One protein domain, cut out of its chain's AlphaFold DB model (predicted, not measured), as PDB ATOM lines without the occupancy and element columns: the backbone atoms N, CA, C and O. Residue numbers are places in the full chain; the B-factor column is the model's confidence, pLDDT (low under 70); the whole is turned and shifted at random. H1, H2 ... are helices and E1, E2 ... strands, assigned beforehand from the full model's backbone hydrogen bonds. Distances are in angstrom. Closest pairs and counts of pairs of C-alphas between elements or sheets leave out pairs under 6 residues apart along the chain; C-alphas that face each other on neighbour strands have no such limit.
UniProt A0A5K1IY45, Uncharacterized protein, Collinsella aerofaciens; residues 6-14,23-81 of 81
ATOM      1  N   SER A   6     -45.467  12.034  53.390       94.75
ATOM      2  CA  SER A   6     -46.338  12.804  52.502       94.75
ATOM      3  C   SER A   6     -46.154  12.365  51.055       94.75
ATOM      4  O   SER A   6     -45.044  12.052  50.621       94.75
ATOM      5  N   ILE A   7     -47.256  12.348  50.309       95.06
ATOM      6  CA  ILE A   7     -47.282  12.019  48.885       95.06
ATOM      7  C   ILE A   7     -47.951  13.180  48.161       95.06
ATOM      8  O   ILE A   7     -49.122  13.472  48.403       95.06
ATOM      9  N   PHE A   8     -47.211  13.824  47.266       92.38
ATOM     10  CA  PHE A   8     -47.729  14.855  46.374       92.38
ATOM     11  C   PHE A   8     -47.889  14.257  44.984       92.38
ATOM     12  O   PHE A   8     -46.982  13.596  44.475       92.38
ATOM     13  N   VAL A   9     -49.054  14.476  44.387       91.81
ATOM     14  CA  VAL A   9     -49.395  13.959  43.064       91.81
ATOM     15  C   VAL A   9     -49.617  15.148  42.151       91.81
ATOM     16  O   VAL A   9     -50.451  16.000  42.454       91.81
ATOM     17  N   ASP A  10     -48.882  15.192  41.048       89.00
ATOM     18  CA  ASP A  10     -49.111  16.152  39.975       89.00
ATOM     19  C   ASP A  10     -49.402  15.415  38.670       89.00
ATOM     20  O   ASP A  10     -48.816  14.368  38.377       89.00
ATOM     21  N   GLU A  11     -50.321  15.964  37.888       87.50
ATOM     22  CA  GLU A  11     -50.719  15.423  36.596       87.50
ATOM     23  C   GLU A  11     -50.435  16.463  35.518       87.50
ATOM     24  O   GLU A  11     -50.973  17.571  35.543       87.50
ATOM     25  N   SER A  12     -49.636  16.079  34.524       81.81
ATOM     26  CA  SER A  12     -49.444  16.879  33.319       81.81
ATOM     27  C   SER A  12     -50.131  16.216  32.124       81.81
ATOM     28  O   SER A  12     -50.032  15.006  31.898       81.81
ATOM     29  N   GLY A  13     -50.862  17.020  31.356       75.56
ATOM     30  CA  GLY A  13     -51.681  16.549  30.248       75.56
ATOM     31  C   GLY A  13     -52.828  17.506  29.938       75.56
ATOM     32  O   GLY A  13     -52.980  18.557  30.562       75.56
ATOM     33  N   ASP A  14     -53.639  17.141  28.948       74.88
ATOM     34  CA  ASP A  14     -54.836  17.901  28.601       74.88
ATOM     35  C   ASP A  14     -55.954  17.669  29.630       74.88
ATOM     36  O   ASP A  14     -56.564  16.599  29.672       74.88
ATOM     37  N   LEU A  23     -49.047  12.272  32.003       88.50
ATOM     38  CA  LEU A  23     -47.899  11.970  32.848       88.50
ATOM     39  C   LEU A  23     -48.291  12.266  34.288       88.50
ATOM     40  O   LEU A  23     -48.745  13.368  34.595       88.50
ATOM     41  N   LEU A  24     -48.069  11.288  35.156       90.56
ATOM     42  CA  LEU A  24     -48.237  11.428  36.593       90.56
ATOM     43  C   LEU A  24     -46.865  11.524  37.248       90.56
ATOM     44  O   LEU A  24     -45.996  10.682  37.013       90.56
ATOM     45  N   THR A  25     -46.701  12.529  38.097       92.81
ATOM     46  CA  THR A  25     -45.533  12.695  38.959       92.81
ATOM     47  C   THR A  25     -45.953  12.443  40.398       92.81
ATOM     48  O   THR A  25     -46.919  13.025  40.885       92.81
ATOM     49  N   LEU A  26     -45.219  11.566  41.079       95.06
ATOM     50  CA  LEU A  26     -45.405  11.243  42.491       95.06
ATOM     51  C   LEU A  26     -44.156  11.688  43.248       95.06
ATOM     52  O   LEU A  26     -43.066  11.176  42.993       95.06
ATOM     53  N   VAL A  27     -44.314  12.627  44.176       94.38
ATOM     54  CA  VAL A  27     -43.236  13.089  45.055       94.38
ATOM     55  C   VAL A  27     -43.497  12.562  46.456       94.38
ATOM     56  O   VAL A  27     -44.534  12.846  47.051       94.38
ATOM     57  N   PHE A  28     -42.545  11.793  46.971       95.38
ATOM     58  CA  PHE A  28     -42.584  11.221  48.310       95.38
ATOM     59  C   PHE A  28     -41.653  12.016  49.216       95.38
ATOM     60  O   PHE A  28     -40.492  12.229  48.870       95.38
ATOM     61  N   HIS A  29     -42.156  12.431  50.372       94.88
ATOM     62  CA  HIS A  29     -41.389  13.196  51.348       94.88
ATOM     63  C   HIS A  29     -41.501  12.545  52.724       94.88
ATOM     64  O   HIS A  29     -42.597  12.442  53.277       94.88
ATOM     65  N   ASP A  30     -40.369  12.065  53.247       95.38
ATOM     66  CA  ASP A  30     -40.260  11.641  54.644       95.38
ATOM     67  C   ASP A  30     -40.279  12.899  55.519       95.38
ATOM     68  O   ASP A  30     -39.370  13.723  55.445       95.38
ATOM     69  N   GLN A  31     -41.321  13.064  56.336       93.38
ATOM     70  CA  GLN A  31     -41.509  14.267  57.157       93.38
ATOM     71  C   GLN A  31     -40.416  14.440  58.227       93.38
ATOM     72  O   GLN A  31     -40.297  15.515  58.814       93.38
ATOM     73  N   ALA A  32     -39.596  13.410  58.478       94.81
ATOM     74  CA  ALA A  32     -38.400  13.549  59.303       94.81
ATOM     75  C   ALA A  32     -37.338  14.463  58.655       94.81
ATOM     76  O   ALA A  32     -36.586  15.127  59.373       94.81
ATOM     77  N   ASP A  33     -37.299  14.532  57.322       94.38
ATOM     78  CA  ASP A  33     -36.384  15.386  56.570       94.38
ATOM     79  C   ASP A  33     -37.004  16.779  56.408       94.38
ATOM     80  O   ASP A  33     -37.833  17.024  55.534       94.38
ATOM     81  N   SER A  34     -36.640  17.720  57.277       94.06
ATOM     82  CA  SER A  34     -37.250  19.055  57.267       94.06
ATOM     83  C   SER A  34     -36.990  19.820  55.962       94.06
ATOM     84  O   SER A  34     -35.854  19.938  55.513       94.06
ATOM     85  N   ILE A  35     -38.037  20.446  55.415       94.06
ATOM     86  CA  ILE A  35     -37.940  21.401  54.293       94.06
ATOM     87  C   ILE A  35     -37.857  22.865  54.754       94.06
ATOM     88  O   ILE A  35     -37.866  23.777  53.928       94.06
ATOM     89  N   ALA A  36     -37.801  23.111  56.067       96.19
ATOM     90  CA  ALA A  36     -37.876  24.459  56.629       96.19
ATOM     91  C   ALA A  36     -36.749  25.373  56.125       96.19
ATOM     92  O   ALA A  36     -36.982  26.555  55.883       96.19
ATOM     93  N   GLU A  37     -35.543  24.842  55.912       96.69
ATOM     94  CA  GLU A  37     -34.424  25.614  55.357       96.69
ATOM     95  C   GLU A  37     -34.714  26.102  53.930       96.69
ATOM     96  O   GLU A  37     -34.498  27.271  53.618       96.69
ATOM     97  N   ALA A  38     -35.281  25.245  53.076       93.94
ATOM     98  CA  ALA A  38     -35.653  25.627  51.715       93.94
ATOM     99  C   ALA A  38     -36.762  26.694  51.708       93.94
ATOM    100  O   ALA A  38     -36.678  27.668  50.957       93.94
ATOM    101  N   VAL A  39     -37.767  26.543  52.579       95.12
ATOM    102  CA  VAL A  39     -38.867  27.512  52.730       95.12
ATOM    103  C   VAL A  39     -38.343  28.859  53.226       95.12
ATOM    104  O   VAL A  39     -38.544  29.877  52.569       95.12
ATOM    105  N   THR A  40     -37.602  28.869  54.333       96.81
ATOM    106  CA  THR A  40     -37.049  30.105  54.912       96.81
ATOM    107  C   THR A  40     -36.038  30.779  53.984       96.81
ATOM    108  O   THR A  40     -36.002  32.006  53.898       96.81
ATOM    109  N   GLY A  41     -35.248  30.004  53.234       96.06
ATOM    110  CA  GLY A  41     -34.354  30.520  52.201       96.06
ATOM    111  C   GLY A  41     -35.106  31.224  51.070       96.06
ATOM    112  O   GLY A  41     -34.705  32.312  50.646       96.06
ATOM    113  N   TYR A  42     -36.222  30.646  50.616       95.69
ATOM    114  CA  TYR A  42     -37.088  31.258  49.609       95.69
ATOM    115  C   TYR A  42     -37.733  32.554  50.119       95.69
ATOM    116  O   TYR A  42     -37.622  33.591  49.466       95.69
ATOM    117  N   GLU A  43     -38.324  32.537  51.313       96.38
ATOM    118  CA  GLU A  43     -38.926  33.726  51.931       96.38
ATOM    119  C   GLU A  43     -37.898  34.851  52.121       96.38
ATOM    120  O   GLU A  43     -38.158  36.010  51.787       96.38
ATOM    121  N   ALA A  44     -36.684  34.515  52.571       96.88
ATOM    122  CA  ALA A  44     -35.596  35.479  52.712       96.88
ATOM    123  C   ALA A  44     -35.159  36.076  51.365       96.88
ATOM    124  O   ALA A  44     -34.832  37.264  51.294       96.88
ATOM    125  N   LYS A  45     -35.148  35.281  50.288       95.69
ATOM    126  CA  LYS A  45     -34.849  35.759  48.932       95.69
ATOM    127  C   LYS A  45     -35.902  36.759  48.453       95.69
ATOM    128  O   LYS A  45     -35.529  37.809  47.933       95.69
ATOM    129  N   LEU A  46     -37.185  36.466  48.668       96.44
ATOM    130  CA  LEU A  46     -38.278  37.382  48.330       96.44
ATOM    131  C   LEU A  46     -38.164  38.698  49.103       96.44
ATOM    132  O   LEU A  46     -38.186  39.765  48.494       96.44
ATOM    133  N   ALA A  47     -37.937  38.626  50.417       97.25
ATOM    134  CA  ALA A  47     -37.776  39.808  51.260       97.25
ATOM    135  C   ALA A  47     -36.593  40.689  50.819       97.25
ATOM    136  O   ALA A  47     -36.717  41.909  50.753       97.25
ATOM    137  N   ARG A  48     -35.448  40.087  50.466       97.00
ATOM    138  CA  ARG A  48     -34.276  40.822  49.951       97.00
ATOM    139  C   ARG A  48     -34.535  41.512  48.613       97.00
ATOM    140  O   ARG A  48     -33.896  42.518  48.328       97.00
ATOM    141  N   ALA A  49     -35.428  40.955  47.802       95.19
ATOM    142  CA  ALA A  49     -35.810  41.496  46.504       95.19
ATOM    143  C   ALA A  49     -36.997  42.476  46.575       95.19
ATOM    144  O   ALA A  49     -37.451  42.926  45.526       95.19
ATOM    145  N   ASP A  50     -37.497  42.787  47.779       96.06
ATOM    146  CA  ASP A  50     -38.723  43.570  47.999       96.06
ATOM    147  C   ASP A  50     -39.934  42.990  47.241       96.06
ATOM    148  O   ASP A  50     -40.748  43.691  46.638       96.06
ATOM    149  N   LEU A  51     -40.018  41.657  47.221       96.19
ATOM    150  CA  LEU A  51     -41.089  40.910  46.577       96.19
ATOM    151  C   LEU A  51     -42.082  40.379  47.617       96.19
ATOM    152  O   LEU A  51     -41.691  40.020  48.732       96.19
ATOM    153  N   PRO A  52     -43.374  40.278  47.259       95.75
ATOM    154  CA  PRO A  52     -44.389  39.726  48.148       95.75
ATOM    155  C   PRO A  52     -44.096  38.253  48.452       95.75
ATOM    156  O   PRO A  52     -43.665  37.509  47.572       95.75
ATOM    157  N   SER A  53     -44.393  37.823  49.681       95.25
ATOM    158  CA  SER A  53     -44.218  36.439  50.148       95.25
ATOM    159  C   SER A  53     -45.269  35.487  49.555       95.25
ATOM    160  O   SER A  53     -46.143  34.985  50.259       95.25
ATOM    161  N   ILE A  54     -45.211  35.276  48.240       94.44
ATOM    162  CA  ILE A  54     -46.117  34.409  47.476       94.44
ATOM    163  C   ILE A  54     -45.450  33.038  47.289       94.44
ATOM    164  O   ILE A  54     -44.271  32.996  46.919       94.44
ATOM    165  N   PRO A  55     -46.167  31.913  47.484       92.56
ATOM    166  CA  PRO A  55     -45.641  30.578  47.199       92.56
ATOM    167  C   PRO A  55     -45.098  30.470  45.773       92.56
ATOM    168  O   PRO A  55     -45.633  31.090  44.861       92.56
ATOM    169  N   PHE A  56     -44.057  29.672  45.553       92.31
ATOM    170  CA  PHE A  56     -43.512  29.475  44.212       92.31
ATOM    171  C   PHE A  56     -44.404  28.537  43.387       92.31
ATOM    172  O   PHE A  56     -44.562  27.365  43.727       92.31
ATOM    173  N   HIS A  57     -44.958  29.030  42.278       91.38
ATOM    174  CA  HIS A  57     -45.741  28.234  41.342       91.38
ATOM    175  C   HIS A  57     -45.369  28.588  39.890       91.38
ATOM    176  O   HIS A  57     -45.743  29.657  39.406       91.38
ATOM    177  N   PRO A  58     -44.678  27.688  39.160       88.00
ATOM    178  CA  PRO A  58     -44.037  28.021  37.885       88.00
ATOM    179  C   PRO A  58     -44.974  28.533  36.790       88.00
ATOM    180  O   PRO A  58     -44.701  29.569  36.195       88.00
ATOM    181  N   GLU A  59     -46.071  27.822  36.507       89.50
ATOM    182  CA  GLU A  59     -46.965  28.183  35.396       89.50
ATOM    183  C   GLU A  59     -47.592  29.580  35.576       89.50
ATOM    184  O   GLU A  59     -47.377  30.427  34.705       89.50
ATOM    185  N   PRO A  60     -48.254  29.901  36.705       93.00
ATOM    186  CA  PRO A  60     -48.802  31.235  36.912       93.00
ATOM    187  C   PRO A  60     -47.712  32.303  37.035       93.00
ATOM    188  O   PRO A  60     -47.922  33.419  36.572       93.00
ATOM    189  N   LEU A  61     -46.544  31.980  37.605       95.25
ATOM    190  CA  LEU A  61     -45.420  32.918  37.706       95.25
ATOM    191  C   LEU A  61     -44.905  33.328  36.322       95.25
ATOM    192  O   LEU A  61     -44.710  34.513  36.051       95.25
ATOM    193  N   MET A  62     -44.699  32.362  35.424       92.88
ATOM    194  CA  MET A  62     -44.219  32.649  34.071       92.88
ATOM    195  C   MET A  62     -45.250  33.461  33.280       92.88
ATOM    196  O   MET A  62     -44.893  34.450  32.633       92.88
ATOM    197  N   ASN A  63     -46.530  33.106  33.400       93.62
ATOM    198  CA  ASN A  63     -47.606  33.740  32.640       93.62
ATOM    199  C   ASN A  63     -48.159  35.021  33.288       93.62
ATOM    200  O   ASN A  63     -48.823  35.806  32.618       93.62
ATOM    201  N   GLY A  64     -47.837  35.296  34.554       94.25
ATOM    202  CA  GLY A  64     -48.380  36.444  35.282       94.25
ATOM    203  C   GLY A  64     -49.840  36.292  35.668       94.25
ATOM    204  O   GLY A  64     -50.575  37.268  35.617       94.25
ATOM    205  N   HIS A  65     -50.269  35.076  35.985       95.00
ATOM    206  CA  HIS A  65     -51.646  34.774  36.361       95.00
ATOM    207  C   HIS A  65     -51.799  34.678  37.882       95.00
ATOM    208  O   HIS A  65     -50.834  34.383  38.594       95.00
ATOM    209  N   ARG A  66     -53.036  34.822  38.373       94.31
ATOM    210  CA  ARG A  66     -53.390  34.664  39.792       94.31
ATOM    211  C   ARG A  66     -52.584  35.625  40.672       94.31
ATOM    212  O   ARG A  66     -52.538  36.819  40.401       94.31
ATOM    213  N   ASP A  67     -51.904  35.104  41.688       94.62
ATOM    214  CA  ASP A  67     -51.156  35.893  42.667       94.62
ATOM    215  C   ASP A  67     -50.020  36.725  42.046       94.62
ATOM    216  O   ASP A  67     -49.497  37.620  42.696       94.62
ATOM    217  N   TYR A  68     -49.640  36.484  40.786       96.12
ATOM    218  CA  TYR A  68     -48.572  37.224  40.105       96.12
ATOM    219  C   TYR A  68     -49.067  38.315  39.142       96.12
ATOM    220  O   TYR A  68     -48.240  38.944  38.479       96.12
ATOM    221  N   GLU A  69     -50.380  38.554  39.041       96.25
ATOM    222  CA  GLU A  69     -50.980  39.514  38.091       96.25
ATOM    223  C   GLU A  69     -50.479  40.950  38.280       96.25
ATOM    224  O   GLU A  69     -50.359  41.707  37.317       96.25
ATOM    225  N   PHE A  70     -50.135  41.319  39.514       95.69
ATOM    226  CA  PHE A  70     -49.647  42.654  39.856       95.69
ATOM    227  C   PHE A  70     -48.123  42.810  39.742       95.69
ATOM    228  O   PHE A  70     -47.606  43.907  39.954       95.69
ATOM    229  N   LEU A  71     -47.393  41.738  39.418       96.06
ATOM    230  CA  LEU A  71     -45.939  41.766  39.276       96.06
ATOM    231  C   LEU A  71     -45.535  41.921  37.810       96.06
ATOM    232  O   LEU A  71     -45.937  41.139  36.939       96.06
ATOM    233  N   GLY A  72     -44.665  42.897  37.548       95.94
ATOM    234  CA  GLY A  72     -44.049  43.085  36.237       95.94
ATOM    235  C   GLY A  72     -43.121  41.923  35.863       95.94
ATOM    236  O   GLY A  72     -42.610  41.209  36.725       95.94
ATOM    237  N   ILE A  73     -42.849  41.750  34.566       94.88
ATOM    238  CA  ILE A  73     -42.026  40.635  34.063       94.88
ATOM    239  C   ILE A  73     -40.634  40.565  34.715       94.88
ATOM    240  O   ILE A  73     -40.159  39.475  35.021       94.88
ATOM    241  N   GLU A  74     -40.004  41.709  34.991       95.19
ATOM    242  CA  GLU A  74     -38.688  41.754  35.640       95.19
ATOM    243  C   GLU A  74     -38.749  41.300  37.106       95.19
ATOM    244  O   GLU A  74     -37.889  40.541  37.541       95.19
ATOM    245  N   GLN A  75     -39.811  41.649  37.842       95.81
ATOM    246  CA  GLN A  75     -40.030  41.153  39.207       95.81
ATOM    247  C   GLN A  75     -40.259  39.635  39.221       95.81
ATOM    248  O   GLN A  75     -39.699  38.928  40.057       95.81
ATOM    249  N   ARG A  76     -41.027  39.107  38.257       95.06
ATOM    250  CA  ARG A  76     -41.281  37.659  38.151       95.06
ATOM    251  C   ARG A  76     -40.027  36.865  37.777       95.06
ATOM    252  O   ARG A  76     -39.832  35.769  38.292       95.06
ATOM    253  N   LYS A  77     -39.133  37.420  36.948       93.56
ATOM    254  CA  LYS A  77     -37.837  36.790  36.621       93.56
ATOM    255  C   LYS A  77     -36.935  36.614  37.842       93.56
ATOM    256  O   LYS A  77     -36.263  35.594  37.938       93.56
ATOM    257  N   VAL A  78     -36.944  37.556  38.788       93.19
ATOM    258  CA  VAL A  78     -36.162  37.440  40.035       93.19
ATOM    259  C   VAL A  78     -36.600  36.228  40.863       93.19
ATOM    260  O   VAL A  78     -35.776  35.568  41.493       93.19
ATOM    261  N   MET A  79     -37.886  35.868  40.821       92.69
ATOM    262  CA  MET A  79     -38.382  34.674  41.509       92.69
ATOM    263  C   MET A  79     -37.879  33.363  40.871       92.69
ATOM    264  O   MET A  79     -37.857  32.344  41.556       92.69
ATOM    265  N   LEU A  80     -37.431  33.378  39.606       87.38
ATOM    266  CA  LEU A  80     -36.916  32.206  38.876       87.38
ATOM    267  C   LEU A  80     -35.405  31.963  39.045       87.38
ATOM    268  O   LEU A  80     -34.951  30.857  38.760       87.38
ATOM    269  N   ALA A  81     -34.636  32.980  39.452       71.75
ATOM    270  CA  ALA A  81     -33.168  32.964  39.513       71.75
ATOM    271  C   ALA A  81     -32.678  32.944  40.955       71.75
ATOM    272  O   ALA A  81     -32.316  31.884  41.502       71.75
TER     273      ALA A  81
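This is residues 6 to 14 and 23 to 81 of the 81 residues of an uncharacterized protein of Collinsella aerofaciens (UniProt A0A5K1IY45). A two-stranded antiparallel ribbon, E1 and E2, forms one side of an open, loosely built frame; H1 rises from the end of E2, so that ribbon and helix make an L. Beyond H1 the chain folds back to two short helices, H2 and H3, which run side by side in opposite ways, with a gap between them and the ribbon. The printed part has 68 residues, with two named strands followed by three named helices in the order E1, E2, H1, H2, H3; the sheet has the order E1 - E2 and is antiparallel. The class is mixed, helices and strands, with helices holding 27 and strands 15 of the 42 residues in named elements. The whole is loose, with a radius of gyration of the C-alphas of 14.3 A, and flat, with spans of 34 by 34 by 17 A.

The sheet begins with E1, residues 6 to 12, 19.9 A from first to last C-alpha; C-alpha 6 stands at (-46.338, 12.804, 52.502). Its partner E2, residues 23 to 30, is the longest strand, 23.1 A from first to last C-alpha. H1, residues 36 to 48, is the longest helix and measures 18.0 A; it begins with C-alpha 36 at (-37.876, 24.459, 56.629). H2 is residues 58 to 63 and measures 8.5 A. H3, residues 73 to 80, measures 11.0 A and ends with C-alpha 80 at (-36.916, 32.206, 38.876). Residues 66 to 68, between H2 and H3, are a helical run that bears no name.

E1 and E2 are antiparallel neighbours, with 163 degrees between their N-to-C directions. Among the C-alphas that face each other are those of Ile 7 and Phe 28, 4.8 A apart, and those of Glu 11 and Leu 24, 4.7 A apart. Across this pair, N 8 and O 27 are within hydrogen-bond range at 2.9 A, as are N 25 and O 10 at 2.8 A. A tight link of 5 residues joins E2 to H1. H1 and E1 are apart. H1 is close to H3 but not clearly touching it, with 1 pair of C-alphas within 8 A; the closest C-alphas, those of Leu 46 and Met 79, are 7.3 A apart. The lines of H1 and H3 stand at a shallow tilt of 26 degrees, opposite ways. H2 and H3 are close but not clearly touching, with 2 pairs of C-alphas within 8 A; the closest C-alphas are those of Leu 61 and Arg 76, 6.3 A apart. H2 and H3 run opposite ways at a shallow tilt of 9 degrees. H1 and H2 are apart, and both H2 and H3 are apart from E1 and from E2. In H1 and H2 every O i to N i+4 pair is within hydrogen-bond range; in H3 2 of 4 are, and there 5 of 5 O i to N i+3 pairs are within range.

The two C-alphas farthest apart are those of Ala 32 and Gly 72, at 37.9 A. Residues 32 to 38, of which 36 to 38 belong to H1, stand free. The printed part has one cut: residues 15 to 22 are not printed, and C-alphas 14 and 23 are 10.1 A apart across it. The link from E1 to E2 runs across this cut. Of the links that are printed whole, H1 to H2 and H2 to H3 are short, with 9 residues each, and no link is long. The printed part ends at Ala 81, the chain's last residue. The mean pLDDT of the printed part is 93.1, and no printed residue is under 70.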